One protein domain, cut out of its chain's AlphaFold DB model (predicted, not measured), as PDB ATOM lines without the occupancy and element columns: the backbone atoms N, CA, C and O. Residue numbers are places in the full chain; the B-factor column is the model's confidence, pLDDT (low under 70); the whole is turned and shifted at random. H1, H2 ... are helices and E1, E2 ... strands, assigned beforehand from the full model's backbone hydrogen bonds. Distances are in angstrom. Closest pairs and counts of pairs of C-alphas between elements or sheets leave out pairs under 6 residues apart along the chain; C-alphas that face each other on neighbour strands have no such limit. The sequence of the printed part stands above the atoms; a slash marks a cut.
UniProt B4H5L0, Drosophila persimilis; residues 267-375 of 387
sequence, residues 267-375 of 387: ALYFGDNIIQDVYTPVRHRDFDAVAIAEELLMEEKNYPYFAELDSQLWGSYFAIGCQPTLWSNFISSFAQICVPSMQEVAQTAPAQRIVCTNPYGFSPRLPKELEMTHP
ATOM      1  N   ALA A 267     -39.049  10.262  41.669       95.50
ATOM      2  CA  ALA A 267     -38.095  10.372  42.757       95.50
ATOM      3  C   ALA A 267     -37.023   9.280  42.637       95.50
ATOM      4  O   ALA A 267     -37.318   8.172  42.194       95.50
ATOM      5  N   LEU A 268     -35.792   9.632  43.015       96.25
ATOM      6  CA  LEU A 268     -34.635   8.741  43.103       96.25
ATOM      7  C   LEU A 268     -34.089   8.820  44.531       96.25
ATOM      8  O   LEU A 268     -33.853   9.929  45.014       96.25
ATOM      9  N   TYR A 269     -33.945   7.688  45.213       97.44
ATOM     10  CA  TYR A 269     -33.504   7.632  46.607       97.44
ATOM     11  C   TYR A 269     -32.225   6.818  46.742       97.44
ATOM     12  O   TYR A 269     -32.056   5.809  46.072       97.44
ATOM     13  N   PHE A 270     -31.312   7.293  47.578       97.81
ATOM     14  CA  PHE A 270     -29.999   6.699  47.787       97.81
ATOM     15  C   PHE A 270     -29.944   6.180  49.216       97.81
ATOM     16  O   PHE A 270     -30.267   6.931  50.139       97.81
ATOM     17  N   GLY A 271     -29.529   4.931  49.405       97.44
ATOM     18  CA  GLY A 271     -29.368   4.386  50.746       97.44
ATOM     19  C   GLY A 271     -28.643   3.051  50.782       97.44
ATOM     20  O   GLY A 271     -28.550   2.335  49.785       97.44
ATOM     21  N   ASP A 272     -28.108   2.753  51.954       96.88
ATOM     22  CA  ASP A 272     -27.277   1.588  52.247       96.88
ATOM     23  C   ASP A 272     -28.087   0.408  52.799       96.88
ATOM     24  O   ASP A 272     -27.746  -0.754  52.571       96.88
ATOM     25  N   ASN A 273     -29.210   0.682  53.469       97.12
ATOM     26  CA  ASN A 273     -30.074  -0.372  53.976       97.12
ATOM     27  C   ASN A 273     -30.947  -0.937  52.844       97.12
ATOM     28  O   ASN A 273     -31.996  -0.383  52.505       97.12
ATOM     29  N   ILE A 274     -30.544  -2.079  52.282       97.69
ATOM     30  CA  ILE A 274     -31.191  -2.695  51.109       97.69
ATOM     31  C   ILE A 274     -32.700  -2.916  51.303       97.69
ATOM     32  O   ILE A 274     -33.477  -2.780  50.360       97.69
ATOM     33  N   ILE A 275     -33.162  -3.200  52.521       97.44
ATOM     34  CA  ILE A 275     -34.596  -3.394  52.757       97.44
ATOM     35  C   ILE A 275     -35.326  -2.059  52.887       97.44
ATOM     36  O   ILE A 275     -36.338  -1.824  52.221       97.44
ATOM     37  N   GLN A 276     -34.840  -1.184  53.763       96.38
ATOM     38  CA  GLN A 276     -35.548   0.043  54.122       96.38
ATOM     39  C   GLN A 276     -35.439   1.128  53.053       96.38
ATOM     40  O   GLN A 276     -36.380   1.909  52.903       96.38
ATOM     41  N   ASP A 277     -34.323   1.164  52.322       97.50
ATOM     42  CA  ASP A 277     -33.982   2.237  51.390       97.50
ATOM     43  C   ASP A 277     -34.026   1.837  49.914       97.50
ATOM     44  O   ASP A 277     -34.124   2.713  49.058       97.50
ATOM     45  N   VAL A 278     -34.037   0.538  49.603       97.75
ATOM     46  CA  VAL A 278     -34.118   0.049  48.218       97.75
ATOM     47  C   VAL A 278     -35.413  -0.730  47.999       97.75
ATOM     48  O   VAL A 278     -36.314  -0.242  47.318       97.75
ATOM     49  N   TYR A 279     -35.569  -1.896  48.632       97.62
ATOM     50  CA  TYR A 279     -36.751  -2.748  48.465       97.62
ATOM     51  C   TYR A 279     -38.053  -2.011  48.788       97.62
ATOM     52  O   TYR A 279     -38.956  -1.953  47.959       97.62
ATOM     53  N   THR A 280     -38.167  -1.438  49.990       97.06
ATOM     54  CA  THR A 280     -39.427  -0.856  50.469       97.06
ATOM     55  C   THR A 280     -39.931   0.286  49.579       97.06
ATOM     56  O   THR A 280     -41.098   0.231  49.169       97.06
ATOM     57  N   PRO A 281     -39.127   1.328  49.272       95.62
ATOM     58  CA  PRO A 281     -39.598   2.408  48.419       95.62
ATOM     59  C   PRO A 281     -39.947   1.915  47.014       95.62
ATOM     60  O   PRO A 281     -41.012   2.282  46.541       95.62
ATOM     61  N   VAL A 282     -39.151   1.042  46.390       96.06
ATOM     62  CA  VAL A 282     -39.407   0.538  45.023       96.06
ATOM     63  C   VAL A 282     -40.633  -0.380  44.968       96.06
ATOM     64  O   VAL A 282     -41.429  -0.330  44.035       96.06
ATOM     65  N   ARG A 283     -40.817  -1.236  45.980       95.62
ATOM     66  CA  ARG A 283     -41.918  -2.206  46.035       95.62
ATOM     67  C   ARG A 283     -43.267  -1.548  46.296       95.62
ATOM     68  O   ARG A 283     -44.282  -2.011  45.775       95.62
ATOM     69  N   HIS A 284     -43.291  -0.531  47.155       93.44
ATOM     70  CA  HIS A 284     -44.534   0.052  47.660       93.44
ATOM     71  C   HIS A 284     -44.847   1.435  47.091       93.44
ATOM     72  O   HIS A 284     -45.965   1.922  47.304       93.44
ATOM     73  N   ARG A 285     -43.892   2.074  46.405       89.38
ATOM     74  CA  ARG A 285     -44.008   3.407  45.802       89.38
ATOM     75  C   ARG A 285     -43.341   3.412  44.423       89.38
ATOM     76  O   ARG A 285     -42.452   2.619  44.155       89.38
ATOM     77  N   ASP A 286     -43.750   4.333  43.555       83.94
ATOM     78  CA  ASP A 286     -43.141   4.513  42.228       83.94
ATOM     79  C   ASP A 286     -41.807   5.277  42.341       83.94
ATOM     80  O   ASP A 286     -41.661   6.415  41.883       83.94
ATOM     81  N   PHE A 287     -40.856   4.667  43.049       85.19
ATOM     82  CA  PHE A 287     -39.548   5.210  43.397       85.19
ATOM     83  C   PHE A 287     -38.452   4.464  42.636       85.19
ATOM     84  O   PHE A 287     -38.466   3.238  42.594       85.19
ATOM     85  N   ASP A 288     -37.476   5.190  42.096       94.50
ATOM     86  CA  ASP A 288     -36.193   4.598  41.719       94.50
ATOM     87  C   ASP A 288     -35.250   4.623  42.946       94.50
ATOM     88  O   ASP A 288     -35.206   5.609  43.682       94.50
ATOM     89  N   ALA A 289     -34.463   3.581  43.178       96.75
ATOM     90  CA  ALA A 289     -33.464   3.505  44.233       96.75
ATOM     91  C   ALA A 289     -32.046   3.249  43.693       96.75
ATOM     92  O   ALA A 289     -31.824   2.461  42.773       96.75
ATOM     93  N   VAL A 290     -31.071   3.897  44.320       97.50
ATOM     94  CA  VAL A 290     -29.645   3.599  44.202       97.50
ATOM     95  C   VAL A 290     -29.202   2.930  45.494       97.50
ATOM     96  O   VAL A 290     -29.290   3.531  46.567       97.50
ATOM     97  N   ALA A 291     -28.722   1.694  45.385       98.12
ATOM     98  CA  ALA A 291     -28.131   0.989  46.512       98.12
ATOM     99  C   ALA A 291     -26.703   1.493  46.748       98.12
ATOM    100  O   ALA A 291     -25.927   1.635  45.799       98.12
ATOM    101  N   ILE A 292     -26.353   1.740  48.007       97.88
ATOM    102  CA  ILE A 292     -24.980   2.016  48.423       97.88
ATOM    103  C   ILE A 292     -24.439   0.768  49.120       97.88
ATOM    104  O   ILE A 292     -24.922   0.386  50.183       97.88
ATOM    105  N   ALA A 293     -23.449   0.121  48.516       96.69
ATOM    106  CA  ALA A 293     -22.809  -1.068  49.066       96.69
ATOM    107  C   ALA A 293     -21.296  -0.874  49.079       96.69
ATOM    108  O   ALA A 293     -20.614  -1.085  48.075       96.69
ATOM    109  N   GLU A 294     -20.781  -0.465  50.235       95.38
ATOM    110  CA  GLU A 294     -19.360  -0.214  50.469       95.38
ATOM    111  C   GLU A 294     -18.487  -1.447  50.191       95.38
ATOM    112  O   GLU A 294     -17.328  -1.318  49.812       95.38
ATOM    113  N   GLU A 295     -19.071  -2.646  50.248       95.06
ATOM    114  CA  GLU A 295     -18.437  -3.909  49.870       95.06
ATOM    115  C   GLU A 295     -17.906  -3.920  48.423       95.06
ATOM    116  O   GLU A 295     -17.026  -4.713  48.096       95.06
ATOM    117  N   LEU A 296     -18.366  -3.018  47.548       94.44
ATOM    118  CA  LEU A 296     -17.801  -2.827  46.203       94.44
ATOM    119  C   LEU A 296     -16.378  -2.231  46.206       94.44
ATOM    120  O   LEU A 296     -15.654  -2.354  45.210       94.44
ATOM    121  N   LEU A 297     -15.957  -1.615  47.314       93.38
ATOM    122  CA  LEU A 297     -14.609  -1.068  47.503       93.38
ATOM    123  C   LEU A 297     -13.567  -2.151  47.808       93.38
ATOM    124  O   LEU A 297     -12.373  -1.868  47.797       93.38
ATOM    125  N   MET A 298     -13.985  -3.403  48.009       89.50
ATOM    126  CA  MET A 298     -13.103  -4.519  48.362       89.50
ATOM    127  C   MET A 298     -11.963  -4.772  47.376       89.50
ATOM    128  O   MET A 298     -10.913  -5.286  47.746       89.50
ATOM    129  N   GLU A 299     -12.120  -4.399  46.109       81.81
ATOM    130  CA  GLU A 299     -11.037  -4.524  45.132       81.81
ATOM    131  C   GLU A 299     -10.288  -3.207  44.860       81.81
ATOM    132  O   GLU A 299      -9.565  -3.083  43.866       81.81
ATOM    133  N   GLU A 300     -10.458  -2.197  45.711       87.31
ATOM    134  CA  GLU A 300      -9.593  -1.021  45.754       87.31
ATOM    135  C   GLU A 300      -8.343  -1.302  46.592       87.31
ATOM    136  O   GLU A 300      -8.411  -1.670  47.760       87.31
ATOM    137  N   LYS A 301      -7.161  -1.095  46.000       80.81
ATOM    138  CA  LYS A 301      -5.878  -1.527  46.587       80.81
ATOM    139  C   LYS A 301      -5.547  -0.923  47.958       80.81
ATOM    140  O   LYS A 301      -4.717  -1.491  48.654       80.81
ATOM    141  N   ASN A 302      -6.128   0.224  48.303       86.06
ATOM    142  CA  ASN A 302      -5.770   1.000  49.494       86.06
ATOM    143  C   ASN A 302      -7.002   1.439  50.298       86.06
ATOM    144  O   ASN A 302      -6.948   2.465  50.977       86.06
ATOM    145  N   TYR A 303      -8.121   0.720  50.190       91.12
ATOM    146  CA  TYR A 303      -9.304   1.053  50.971       91.12
ATOM    147  C   TYR A 303      -9.035   0.774  52.466       91.12
ATOM    148  O   TYR A 303      -8.687  -0.354  52.824       91.12
ATOM    149  N   PRO A 304      -9.120   1.791  53.348       90.69
ATOM    150  CA  PRO A 304      -8.607   1.693  54.715       90.69
ATOM    151  C   PRO A 304      -9.402   0.745  55.614       90.69
ATOM    152  O   PRO A 304      -8.845   0.290  56.608       90.69
ATOM    153  N   TYR A 305     -10.653   0.433  55.256       91.00
ATOM    154  CA  TYR A 305     -11.533  -0.449  56.029       91.00
ATOM    155  C   TYR A 305     -11.697  -1.835  55.393       91.00
ATOM    156  O   TYR A 305     -12.718  -2.499  55.549       91.00
ATOM    157  N   PHE A 306     -10.707  -2.268  54.605       91.19
ATOM    158  CA  PHE A 306     -10.737  -3.576  53.950       91.19
ATOM    159  C   PHE A 306     -10.923  -4.718  54.963       91.19
ATOM    160  O   PHE A 306     -11.702  -5.630  54.714       91.19
ATOM    161  N   ALA A 307     -10.254  -4.656  56.119       89.31
ATOM    162  CA  ALA A 307     -10.311  -5.713  57.132       89.31
ATOM    163  C   ALA A 307     -11.700  -5.860  57.779       89.31
ATOM    164  O   ALA A 307     -12.039  -6.931  58.269       89.31
ATOM    165  N   GLU A 308     -12.493  -4.790  57.792       89.44
ATOM    166  CA  GLU A 308     -13.861  -4.763  58.304       89.44
ATOM    167  C   GLU A 308     -14.879  -5.347  57.313       89.44
ATOM    168  O   GLU A 308     -15.989  -5.693  57.715       89.44
ATOM    169  N   LEU A 309     -14.514  -5.454  56.031       90.88
ATOM    170  CA  LEU A 309     -15.371  -5.978  54.963       90.88
ATOM    171  C   LEU A 309     -14.936  -7.378  54.484       90.88
ATOM    172  O   LEU A 309     -15.769  -8.150  53.998       90.88
ATOM    173  N   ASP A 310     -13.653  -7.723  54.638       89.50
ATOM    174  CA  ASP A 310     -13.049  -8.987  54.205       89.50
ATOM    175  C   ASP A 310     -13.240 -10.128  55.208       89.50
ATOM    176  O   ASP A 310     -12.301 -10.580  55.862       89.50
ATOM    177  N   SER A 311     -14.468 -10.623  55.321       93.62
ATOM    178  CA  SER A 311     -14.726 -11.818  56.124       93.62
ATOM    179  C   SER A 311     -14.353 -13.091  55.355       93.62
ATOM    180  O   SER A 311     -15.047 -13.502  54.423       93.62
ATOM    181  N   GLN A 312     -13.303 -13.776  55.792       93.50
ATOM    182  CA  GLN A 312     -12.939 -15.128  55.373       93.50
ATOM    183  C   GLN A 312     -13.940 -16.160  55.919       93.50
ATOM    184  O   GLN A 312     -14.357 -17.072  55.187       93.50
ATOM    185  N   LEU A 313     -14.400 -15.986  57.167       95.44
ATOM    186  CA  LEU A 313     -15.404 -16.852  57.796       95.44
ATOM    187  C   LEU A 313     -16.738 -16.867  57.047       95.44
ATOM    188  O   LEU A 313     -17.312 -17.937  56.827       95.44
ATOM    189  N   TRP A 314     -17.246 -15.708  56.631       96.12
ATOM    190  CA  TRP A 314     -18.532 -15.602  55.943       96.12
ATOM    191  C   TRP A 314     -18.378 -15.559  54.418       96.12
ATOM    192  O   TRP A 314     -19.309 -15.937  53.707       96.12
ATOM    193  N   GLY A 315     -17.218 -15.174  53.887       94.50
ATOM    194  CA  GLY A 315     -16.984 -14.946  52.456       94.50
ATOM    195  C   GLY A 315     -17.606 -13.634  51.963       94.50
ATOM    196  O   GLY A 315     -18.171 -12.879  52.749       94.50
ATOM    197  N   SER A 316     -17.595 -13.380  50.652       94.31
ATOM    198  CA  SER A 316     -18.082 -12.116  50.065       94.31
ATOM    199  C   SER A 316     -19.563 -11.830  50.351       94.31
ATOM    200  O   SER A 316     -20.407 -12.729  50.329       94.31
ATOM    201  N   TYR A 317     -19.895 -10.560  50.605       95.75
ATOM    202  CA  TYR A 317     -21.273 -10.086  50.791       95.75
ATOM    203  C   TYR A 317     -22.169 -10.405  49.587       95.75
ATOM    204  O   TYR A 317     -23.360 -10.672  49.757       95.75
ATOM    205  N   PHE A 318     -21.597 -10.437  48.381       95.38
ATOM    206  CA  PHE A 318     -22.347 -10.595  47.138       95.38
ATOM    207  C   PHE A 318     -22.533 -12.054  46.709       95.38
ATOM    208  O   PHE A 318     -23.580 -12.402  46.157       95.38
ATOM    209  N   ALA A 319     -21.560 -12.928  46.955       94.19
ATOM    210  CA  ALA A 319     -21.664 -14.344  46.607       94.19
ATOM    211  C   ALA A 319     -20.693 -15.207  47.421       94.19
ATOM    212  O   ALA A 319     -19.680 -14.734  47.928       94.19
ATOM    213  N   ILE A 320     -20.991 -16.501  47.516       91.94
ATOM    214  CA  ILE A 320     -20.050 -17.509  48.016       91.94
ATOM    215  C   ILE A 320     -19.798 -18.511  46.893       91.94
ATOM    216  O   ILE A 320     -20.717 -19.203  46.452       91.94
ATOM    217  N   GLY A 321     -18.555 -18.590  46.414       86.31
ATOM    218  CA  GLY A 321     -18.248 -19.353  45.202       86.31
ATOM    219  C   GLY A 321     -19.034 -18.790  44.014       86.31
ATOM    220  O   GLY A 321     -18.944 -17.600  43.740       86.31
ATOM    221  N   CYS A 322     -19.841 -19.626  43.356       82.50
ATOM    222  CA  CYS A 322     -20.722 -19.217  42.253       82.50
ATOM    223  C   CYS A 322     -22.198 -19.070  42.675       82.50
ATOM    224  O   CYS A 322     -23.088 -19.150  41.830       82.50
ATOM    225  N   GLN A 323     -22.478 -18.915  43.972       91.12
ATOM    226  CA  GLN A 323     -23.838 -18.769  44.496       91.12
ATOM    227  C   GLN A 323     -24.068 -17.328  44.967       91.12
ATOM    228  O   GLN A 323     -23.476 -16.930  45.979       91.12
ATOM    229  N   PRO A 324     -24.909 -16.535  44.273       94.94
ATOM    230  CA  PRO A 324     -25.307 -15.214  44.741       94.94
ATOM    231  C   PRO A 324     -25.945 -15.280  46.130       94.94
ATOM    232  O   PRO A 324     -26.725 -16.187  46.438       94.94
ATOM    233  N   THR A 325     -25.636 -14.301  46.974       97.12
ATOM    234  CA  THR A 325     -26.325 -14.138  48.254       97.12
ATOM    235  C   THR A 325     -27.715 -13.546  48.054       97.12
ATOM    236  O   THR A 325     -28.056 -13.005  46.994       97.12
ATOM    237  N   LEU A 326     -28.510 -13.594  49.122       97.56
ATOM    238  CA  LEU A 326     -29.791 -12.901  49.205       97.56
ATOM    239  C   LEU A 326     -29.673 -11.430  48.781       97.56
ATOM    240  O   LEU A 326     -30.492 -10.929  48.012       97.56
ATOM    241  N   TRP A 327     -28.618 -10.752  49.234       97.00
ATOM    242  CA  TRP A 327     -28.430  -9.318  49.029       97.00
ATOM    243  C   TRP A 327     -28.142  -8.954  47.584       97.00
ATOM    244  O   TRP A 327     -28.734  -7.998  47.092       97.00
ATOM    245  N   SER A 328     -27.329  -9.744  46.878       95.81
ATOM    246  CA  SER A 328     -27.119  -9.547  45.440       95.81
ATOM    247  C   SER A 328     -28.427  -9.602  44.668       95.81
ATOM    248  O   SER A 328     -28.668  -8.737  43.831       95.81
ATOM    249  N   ASN A 329     -29.297 -10.561  44.996       95.25
ATOM    250  CA  ASN A 329     -30.595 -10.694  44.346       95.25
ATOM    251  C   ASN A 329     -31.528  -9.511  44.651       95.25
ATOM    252  O   ASN A 329     -32.150  -8.967  43.738       95.25
ATOM    253  N   PHE A 330     -31.613  -9.069  45.912       97.19
ATOM    254  CA  PHE A 330     -32.397  -7.876  46.255       97.19
ATOM    255  C   PHE A 330     -31.851  -6.620  45.565       97.19
ATOM    256  O   PHE A 330     -32.626  -5.835  45.020       97.19
ATOM    257  N   ILE A 331     -30.532  -6.439  45.533       97.19
ATOM    258  CA  ILE A 331     -29.903  -5.312  44.845       97.19
ATOM    259  C   ILE A 331     -30.250  -5.340  43.353       97.19
ATOM    260  O   ILE A 331     -30.817  -4.371  42.854       97.19
ATOM    261  N   SER A 332     -29.986  -6.448  42.652       95.06
ATOM    262  CA  SER A 332     -30.211  -6.536  41.204       95.06
ATOM    263  C   SER A 332     -31.689  -6.475  40.813       95.06
ATOM    264  O   SER A 332     -32.011  -6.108  39.686       95.06
ATOM    265  N   SER A 333     -32.592  -6.857  41.721       95.25
ATOM    266  CA  SER A 333     -34.037  -6.860  41.467       95.25
ATOM    267  C   SER A 333     -34.705  -5.511  41.730       95.25
ATOM    268  O   SER A 333     -35.712  -5.206  41.091       95.25
ATOM    269  N   PHE A 334     -34.195  -4.722  42.683       96.31
ATOM    270  CA  PHE A 334     -34.883  -3.517  43.158       96.31
ATOM    271  C   PHE A 334     -34.102  -2.216  42.941       96.31
ATOM    272  O   PHE A 334     -34.733  -1.173  42.797       96.31
ATOM    273  N   ALA A 335     -32.768  -2.232  42.883       96.62
ATOM    274  CA  ALA A 335     -31.990  -1.021  42.619       96.62
ATOM    275  C   ALA A 335     -31.838  -0.768  41.112       96.62
ATOM    276  O   ALA A 335     -31.606  -1.688  40.330       96.62
ATOM    277  N   GLN A 336     -31.882   0.499  40.694       94.31
ATOM    278  CA  GLN A 336     -31.493   0.888  39.332       94.31
ATOM    279  C   GLN A 336     -29.984   0.752  39.135       94.31
ATOM    280  O   GLN A 336     -29.527   0.469  38.027       94.31
ATOM    281  N   ILE A 337     -29.219   1.002  40.199       96.00
ATOM    282  CA  ILE A 337     -27.772   0.833  40.233       96.00
ATOM    283  C   ILE A 337     -27.305   0.649  41.681       96.00
ATOM    284  O   ILE A 337     -27.892   1.212  42.607       96.00
ATOM    285  N   CYS A 338     -26.245  -0.127  41.865       97.50
ATOM    286  CA  CYS A 338     -25.521  -0.288  43.114       97.50
ATOM    287  C   CYS A 338     -24.125   0.312  42.968       97.50
ATOM    288  O   CYS A 338     -23.422  -0.008  42.007       97.50
ATOM    289  N   VAL A 339     -23.748   1.186  43.894       96.81
ATOM    290  CA  VAL A 339     -22.474   1.914  43.890       96.81
ATOM    291  C   VAL A 339     -21.790   1.811  45.252       96.81
ATOM    292  O   VAL A 339     -22.478   1.661  46.261       96.81
ATOM    293  N   PRO A 340     -20.451   1.913  45.328       95.88
ATOM    294  CA  PRO A 340     -19.744   1.863  46.605       95.88
ATOM    295  C   PRO A 340     -20.034   3.062  47.510       95.88
ATOM    296  O   PRO A 340     -19.976   2.954  48.729       95.88
ATOM    297  N   SER A 341     -20.301   4.227  46.917       95.62
ATOM    298  CA  SER A 341     -20.458   5.482  47.645       95.62
ATOM    299  C   SER A 341     -21.187   6.530  46.804       95.62
ATOM    300  O   SER A 341     -21.309   6.417  45.582       95.62
ATOM    301  N   MET A 342     -21.620   7.615  47.452       96.19
ATOM    302  CA  MET A 342     -22.138   8.797  46.753       96.19
ATOM    303  C   MET A 342     -21.082   9.467  45.863       96.19
ATOM    304  O   MET A 342     -21.436  10.093  44.864       96.19
ATOM    305  N   GLN A 343     -19.795   9.335  46.204       95.25
ATOM    306  CA  GLN A 343     -18.695   9.916  45.432       95.25
ATOM    307  C   GLN A 343     -18.609   9.302  44.035       95.25
ATOM    308  O   GLN A 343     -18.353  10.025  43.077       95.25
ATOM    309  N   GLU A 344     -18.892   8.005  43.895       94.56
ATOM    310  CA  GLU A 344     -18.921   7.340  42.589       94.56
ATOM    311  C   GLU A 344     -19.943   7.988  41.645       94.56
ATOM    312  O   GLU A 344     -19.658   8.302  40.493       94.56
ATOM    313  N   VAL A 345     -21.129   8.292  42.167       94.62
ATOM    314  CA  VAL A 345     -22.199   8.941  41.399       94.62
ATOM    315  C   VAL A 345     -21.867  10.406  41.111       94.62
ATOM    316  O   VAL A 345     -22.154  10.903  40.018       94.62
ATOM    317  N   ALA A 346     -21.223  11.092  42.060       95.56
ATOM    318  CA  ALA A 346     -20.842  12.498  41.942       95.56
ATOM    319  C   ALA A 346     -19.813  12.772  40.828       95.56
ATOM    320  O   ALA A 346     -19.708  13.907  40.360       95.56
ATOM    321  N   GLN A 347     -19.107  11.744  40.344       92.88
ATOM    322  CA  GLN A 347     -18.219  11.844  39.179       92.88
ATOM    323  C   GLN A 347     -18.979  12.120  37.869       92.88
ATOM    324  O   GLN A 347     -18.387  12.592  36.896       92.88
ATOM    325  N   THR A 348     -20.289  11.853  37.825       92.75
ATOM    326  CA  THR A 348     -21.138  12.080  36.649       92.75
ATOM    327  C   THR A 348     -21.994  13.332  36.830       92.75
ATOM    328  O   THR A 348     -22.726  13.480  37.811       92.75
ATOM    329  N   ALA A 349     -21.957  14.245  35.854       92.44
ATOM    330  CA  ALA A 349     -22.746  15.471  35.931       92.44
ATOM    331  C   ALA A 349     -24.261  15.160  35.977       92.44
ATOM    332  O   ALA A 349     -24.709  14.256  35.275       92.44
ATOM    333  N   PRO A 350     -25.095  15.949  36.684       91.50
ATOM    334  CA  PRO A 350     -26.534  15.678  36.827       91.50
ATOM    335  C   PRO A 350     -27.342  15.479  35.534       91.50
ATOM    336  O   PRO A 350     -28.416  14.879  35.558       91.50
ATOM    337  N   ALA A 351     -26.873  16.032  34.410       90.81
ATOM    338  CA  ALA A 351     -27.518  15.902  33.102       90.81
ATOM    339  C   ALA A 351     -27.039  14.675  32.304       90.81
ATOM    340  O   ALA A 351     -27.644  14.328  31.290       90.81
ATOM    341  N   GLN A 352     -25.941  14.048  32.723       92.06
ATOM    342  CA  GLN A 352     -25.367  12.886  32.064       92.06
ATOM    343  C   GLN A 352     -26.016  11.603  32.579       92.06
ATOM    344  O   GLN A 352     -26.415  11.485  33.736       92.06
ATOM    345  N   ARG A 353     -26.128  10.624  31.683       89.56
ATOM    346  CA  ARG A 353     -26.618   9.294  32.022       89.56
ATOM    347  C   ARG A 353     -25.478   8.476  32.619       89.56
ATOM    348  O   ARG A 353     -24.431   8.356  31.992       89.56
ATOM    349  N   ILE A 354     -25.734   7.848  33.760       88.19
ATOM    350  CA  ILE A 354     -24.863   6.805  34.304       88.19
ATOM    351  C   ILE A 354     -25.165   5.514  33.543       88.19
ATOM    352  O   ILE A 354     -26.326   5.107  33.426       88.19
ATOM    353  N   VAL A 355     -24.134   4.911  32.958       83.25
ATOM    354  CA  VAL A 355     -24.256   3.692  32.154       83.25
ATOM    355  C   VAL A 355     -23.574   2.558  32.900       83.25
ATOM    356  O   VAL A 355     -22.357   2.556  33.050       83.25
ATOM    357  N   CYS A 356     -24.367   1.584  33.338       84.38
ATOM    358  CA  CYS A 356     -23.854   0.322  33.846       84.38
ATOM    359  C   CYS A 356     -23.615  -0.641  32.675       84.38
ATOM    360  O   CYS A 356     -24.441  -0.735  31.765       84.38
ATOM    361  N   THR A 357     -22.476  -1.331  32.678       81.75
ATOM    362  CA  THR A 357     -22.052  -2.232  31.595       81.75
ATOM    363  C   THR A 357     -22.390  -3.700  31.854       81.75
ATOM    364  O   THR A 357     -22.284  -4.508  30.934       81.75
ATOM    365  N   ASN A 358     -22.820  -4.055  33.069       89.00
ATOM    366  CA  ASN A 358     -23.237  -5.411  33.433       89.00
ATOM    367  C   ASN A 358     -24.765  -5.498  33.618       89.00
ATOM    368  O   ASN A 358     -25.410  -4.494  33.929       89.00
ATOM    369  N   PRO A 359     -25.356  -6.695  33.447       83.12
ATOM    370  CA  PRO A 359     -26.806  -6.873  33.522       83.12
ATOM    371  C   PRO A 359     -27.367  -6.796  34.949       83.12
ATOM    372  O   PRO A 359     -28.583  -6.766  35.109       83.12
ATOM    373  N   TYR A 360     -26.509  -6.763  35.972       87.19
ATOM    374  CA  TYR A 360     -26.901  -6.829  37.381       87.19
ATOM    375  C   TYR A 360     -26.929  -5.459  38.073       87.19
ATOM    376  O   TYR A 360     -27.292  -5.373  39.242       87.19
ATOM    377  N   GLY A 361     -26.560  -4.384  37.367       91.75
ATOM    378  CA  GLY A 361     -26.680  -3.023  37.883       91.75
ATOM    379  C   GLY A 361     -25.575  -2.598  38.856       91.75
ATOM    380  O   GLY A 361     -25.778  -1.635  39.581       91.75
ATOM    381  N   PHE A 362     -24.409  -3.246  38.880       94.38
ATOM    382  CA  PHE A 362     -23.300  -2.855  39.770       94.38
ATOM    383  C   PHE A 362     -22.316  -1.893  39.095       94.38
ATOM    384  O   PHE A 362     -21.919  -2.103  37.954       94.38
ATOM    385  N   SER A 363     -21.892  -0.835  39.776       93.69
ATOM    386  CA  SER A 363     -21.007   0.192  39.221       93.69
ATOM    387  C   SER A 363     -19.978   0.640  40.266       93.69
ATOM    388  O   SER A 363     -20.320   0.700  41.444       93.69
ATOM    389  N   PRO A 364     -18.713   0.909  39.882       91.25
ATOM    390  CA  PRO A 364     -18.175   0.950  38.511       91.25
ATOM    391  C   PRO A 364     -17.958  -0.420  37.856       91.25
ATOM    392  O   PRO A 364     -17.760  -0.497  36.644       91.25
ATOM    393  N   ARG A 365     -18.005  -1.506  38.631       89.94
ATOM    394  CA  ARG A 365     -17.735  -2.874  38.172       89.94
ATOM    395  C   ARG A 365     -18.678  -3.874  38.829       89.94
ATOM    396  O   ARG A 365     -19.245  -3.595  39.882       89.94
ATOM    397  N   LEU A 366     -18.816  -5.038  38.201       90.75
ATOM    398  CA  LEU A 366     -19.470  -6.188  38.812       90.75
ATOM    399  C   LEU A 366     -18.548  -6.765  39.903       90.75
ATOM    400  O   LEU A 366     -17.343  -6.831  39.657       90.75
ATOM    401  N   PRO A 367     -19.061  -7.181  41.078       89.62
ATOM    402  CA  PRO A 367     -18.278  -7.981  42.016       89.62
ATOM    403  C   PRO A 367     -17.693  -9.210  41.316       89.62
ATOM    404  O   PRO A 367     -18.434  -9.938  40.650       89.62
ATOM    405  N   LYS A 368     -16.389  -9.466  41.471       86.19
ATOM    406  CA  LYS A 368     -15.703 -10.615  40.848       86.19
ATOM    407  C   LYS A 368     -16.401 -11.948  41.076       86.19
ATOM    408  O   LYS A 368     -16.435 -12.792  40.187       86.19
ATOM    409  N   GLU A 369     -16.971 -12.152  42.257       85.88
ATOM    410  CA  GLU A 369     -17.654 -13.398  42.593       85.88
ATOM    411  C   GLU A 369     -18.922 -13.608  41.750       85.88
ATOM    412  O   GLU A 369     -19.301 -14.746  41.490       85.88
ATOM    413  N   LEU A 370     -19.536 -12.526  41.257       86.94
ATOM    414  CA  LEU A 370     -20.678 -12.560  40.341       86.94
ATOM    415  C   LEU A 370     -20.268 -12.658  38.860       86.94
ATOM    416  O   LEU A 370     -21.102 -12.970  38.015       86.94
ATOM    417  N   GLU A 371     -18.998 -12.441  38.504       83.25
ATOM    418  CA  GLU A 371     -18.525 -12.671  37.127       83.25
ATOM    419  C   GLU A 371     -18.530 -14.165  36.767       83.25
ATOM    420  O   GLU A 371     -18.745 -14.535  35.613       83.25
ATOM    421  N   MET A 372     -18.325 -15.026  37.768       69.06
ATOM    422  CA  MET A 372     -18.257 -16.483  37.610       69.06
ATOM    423  C   MET A 372     -19.625 -17.174  37.703       69.06
ATOM    424  O   MET A 372     -19.724 -18.383  37.476       69.06
ATOM    425  N   THR A 373     -20.697 -16.437  38.012       61.12
ATOM    426  CA  THR A 373     -22.058 -16.984  38.077       61.12
ATOM    427  C   THR A 373     -22.644 -17.085  36.668       61.12
ATOM    428  O   THR A 373     -23.394 -16.221  36.218       61.12
ATOM    429  N   HIS A 374     -22.277 -18.125  35.915       51.53
ATOM    430  CA  HIS A 374     -22.934 -18.423  34.641       51.53
ATOM    431  C   HIS A 374     -24.337 -19.024  34.874       51.53
ATOM    432  O   HIS A 374     -24.482 -19.874  35.753       51.53
ATOM    433  N   PRO A 375     -25.361 -18.688  34.058       45.41
ATOM    434  CA  PRO A 375     -26.735 -19.189  34.228       45.41
ATOM    435  C   PRO A 375     -26.919 -20.712  34.112       45.41
ATOM    436  O   PRO A 375     -28.028 -21.201  34.292       45.41
TER     437      PRO A 375
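This is residues 267 to 375 of the 387 residues of a protein of Drosophila persimilis (UniProt B4H5L0). A small sheet of three parallel strands, in the order E1 E2 E3, has H1 and H4 over one face as a second layer, with the short helices H2 and H3 beyond the end of E2. Residues 346 to 353 stick out. The 109 printed residues have six named helices and three named strands, E1 H1 E2 H2 H3 H4 E3 H5 H6; the class is mixed, with under half of the residues in named elements. The whole is compact, radius of gyration of the C-alphas 13.8 A, spanning 38 by 29 by 25 A.

E2, residues 287 to 292, is 15.7 A long; E1, residues 267 to 271, begins at C-alpha 267 (-38.095, 10.372, 42.757), and E3 is residues 337 to 339. H1, residues 274 to 284, is 14.1 A long and H4, residues 326 to 334, 12.3 A. H2 is residues 294 to 299, H3 306 to 309, H5 342 to 346 and H6 368 to 371, ending at C-alpha 371 (-18.525, -12.671, 37.127).

E2 is parallel to E1, N 290 and O 269 being 2.8 A apart, and to E3, N 291 and O 337 being 2.9 A apart, within hydrogen-bond range. E1, H1, E2 form a strand-helix-strand unit, parallel neighbours with a helix between, its crossover right-handed; E2, H2 H3 H4, E3 form another. H1, height 8.1 A over the sheet, touches H4, height 10.0 A, the C-alphas of Tyr 279 and Phe 334 being closest at 5.7 A. H2 touches H3, the closest C-alphas being Met 298 and Phe 306, 6.1 A. H2 and H5 only graze the sheet; H6 is not on it. Every O i to N i+4 pair is within range in H4 and H5, 4 of 7 in H1, and 0 of 2 in H2, which has 2 of 3 O i to N i+3 pairs; H3 and H6 are too short.

The printed part has no cut. The links H3 to H4 and H5 to H6 are long. Residues 372 to 375 have pLDDT under 70.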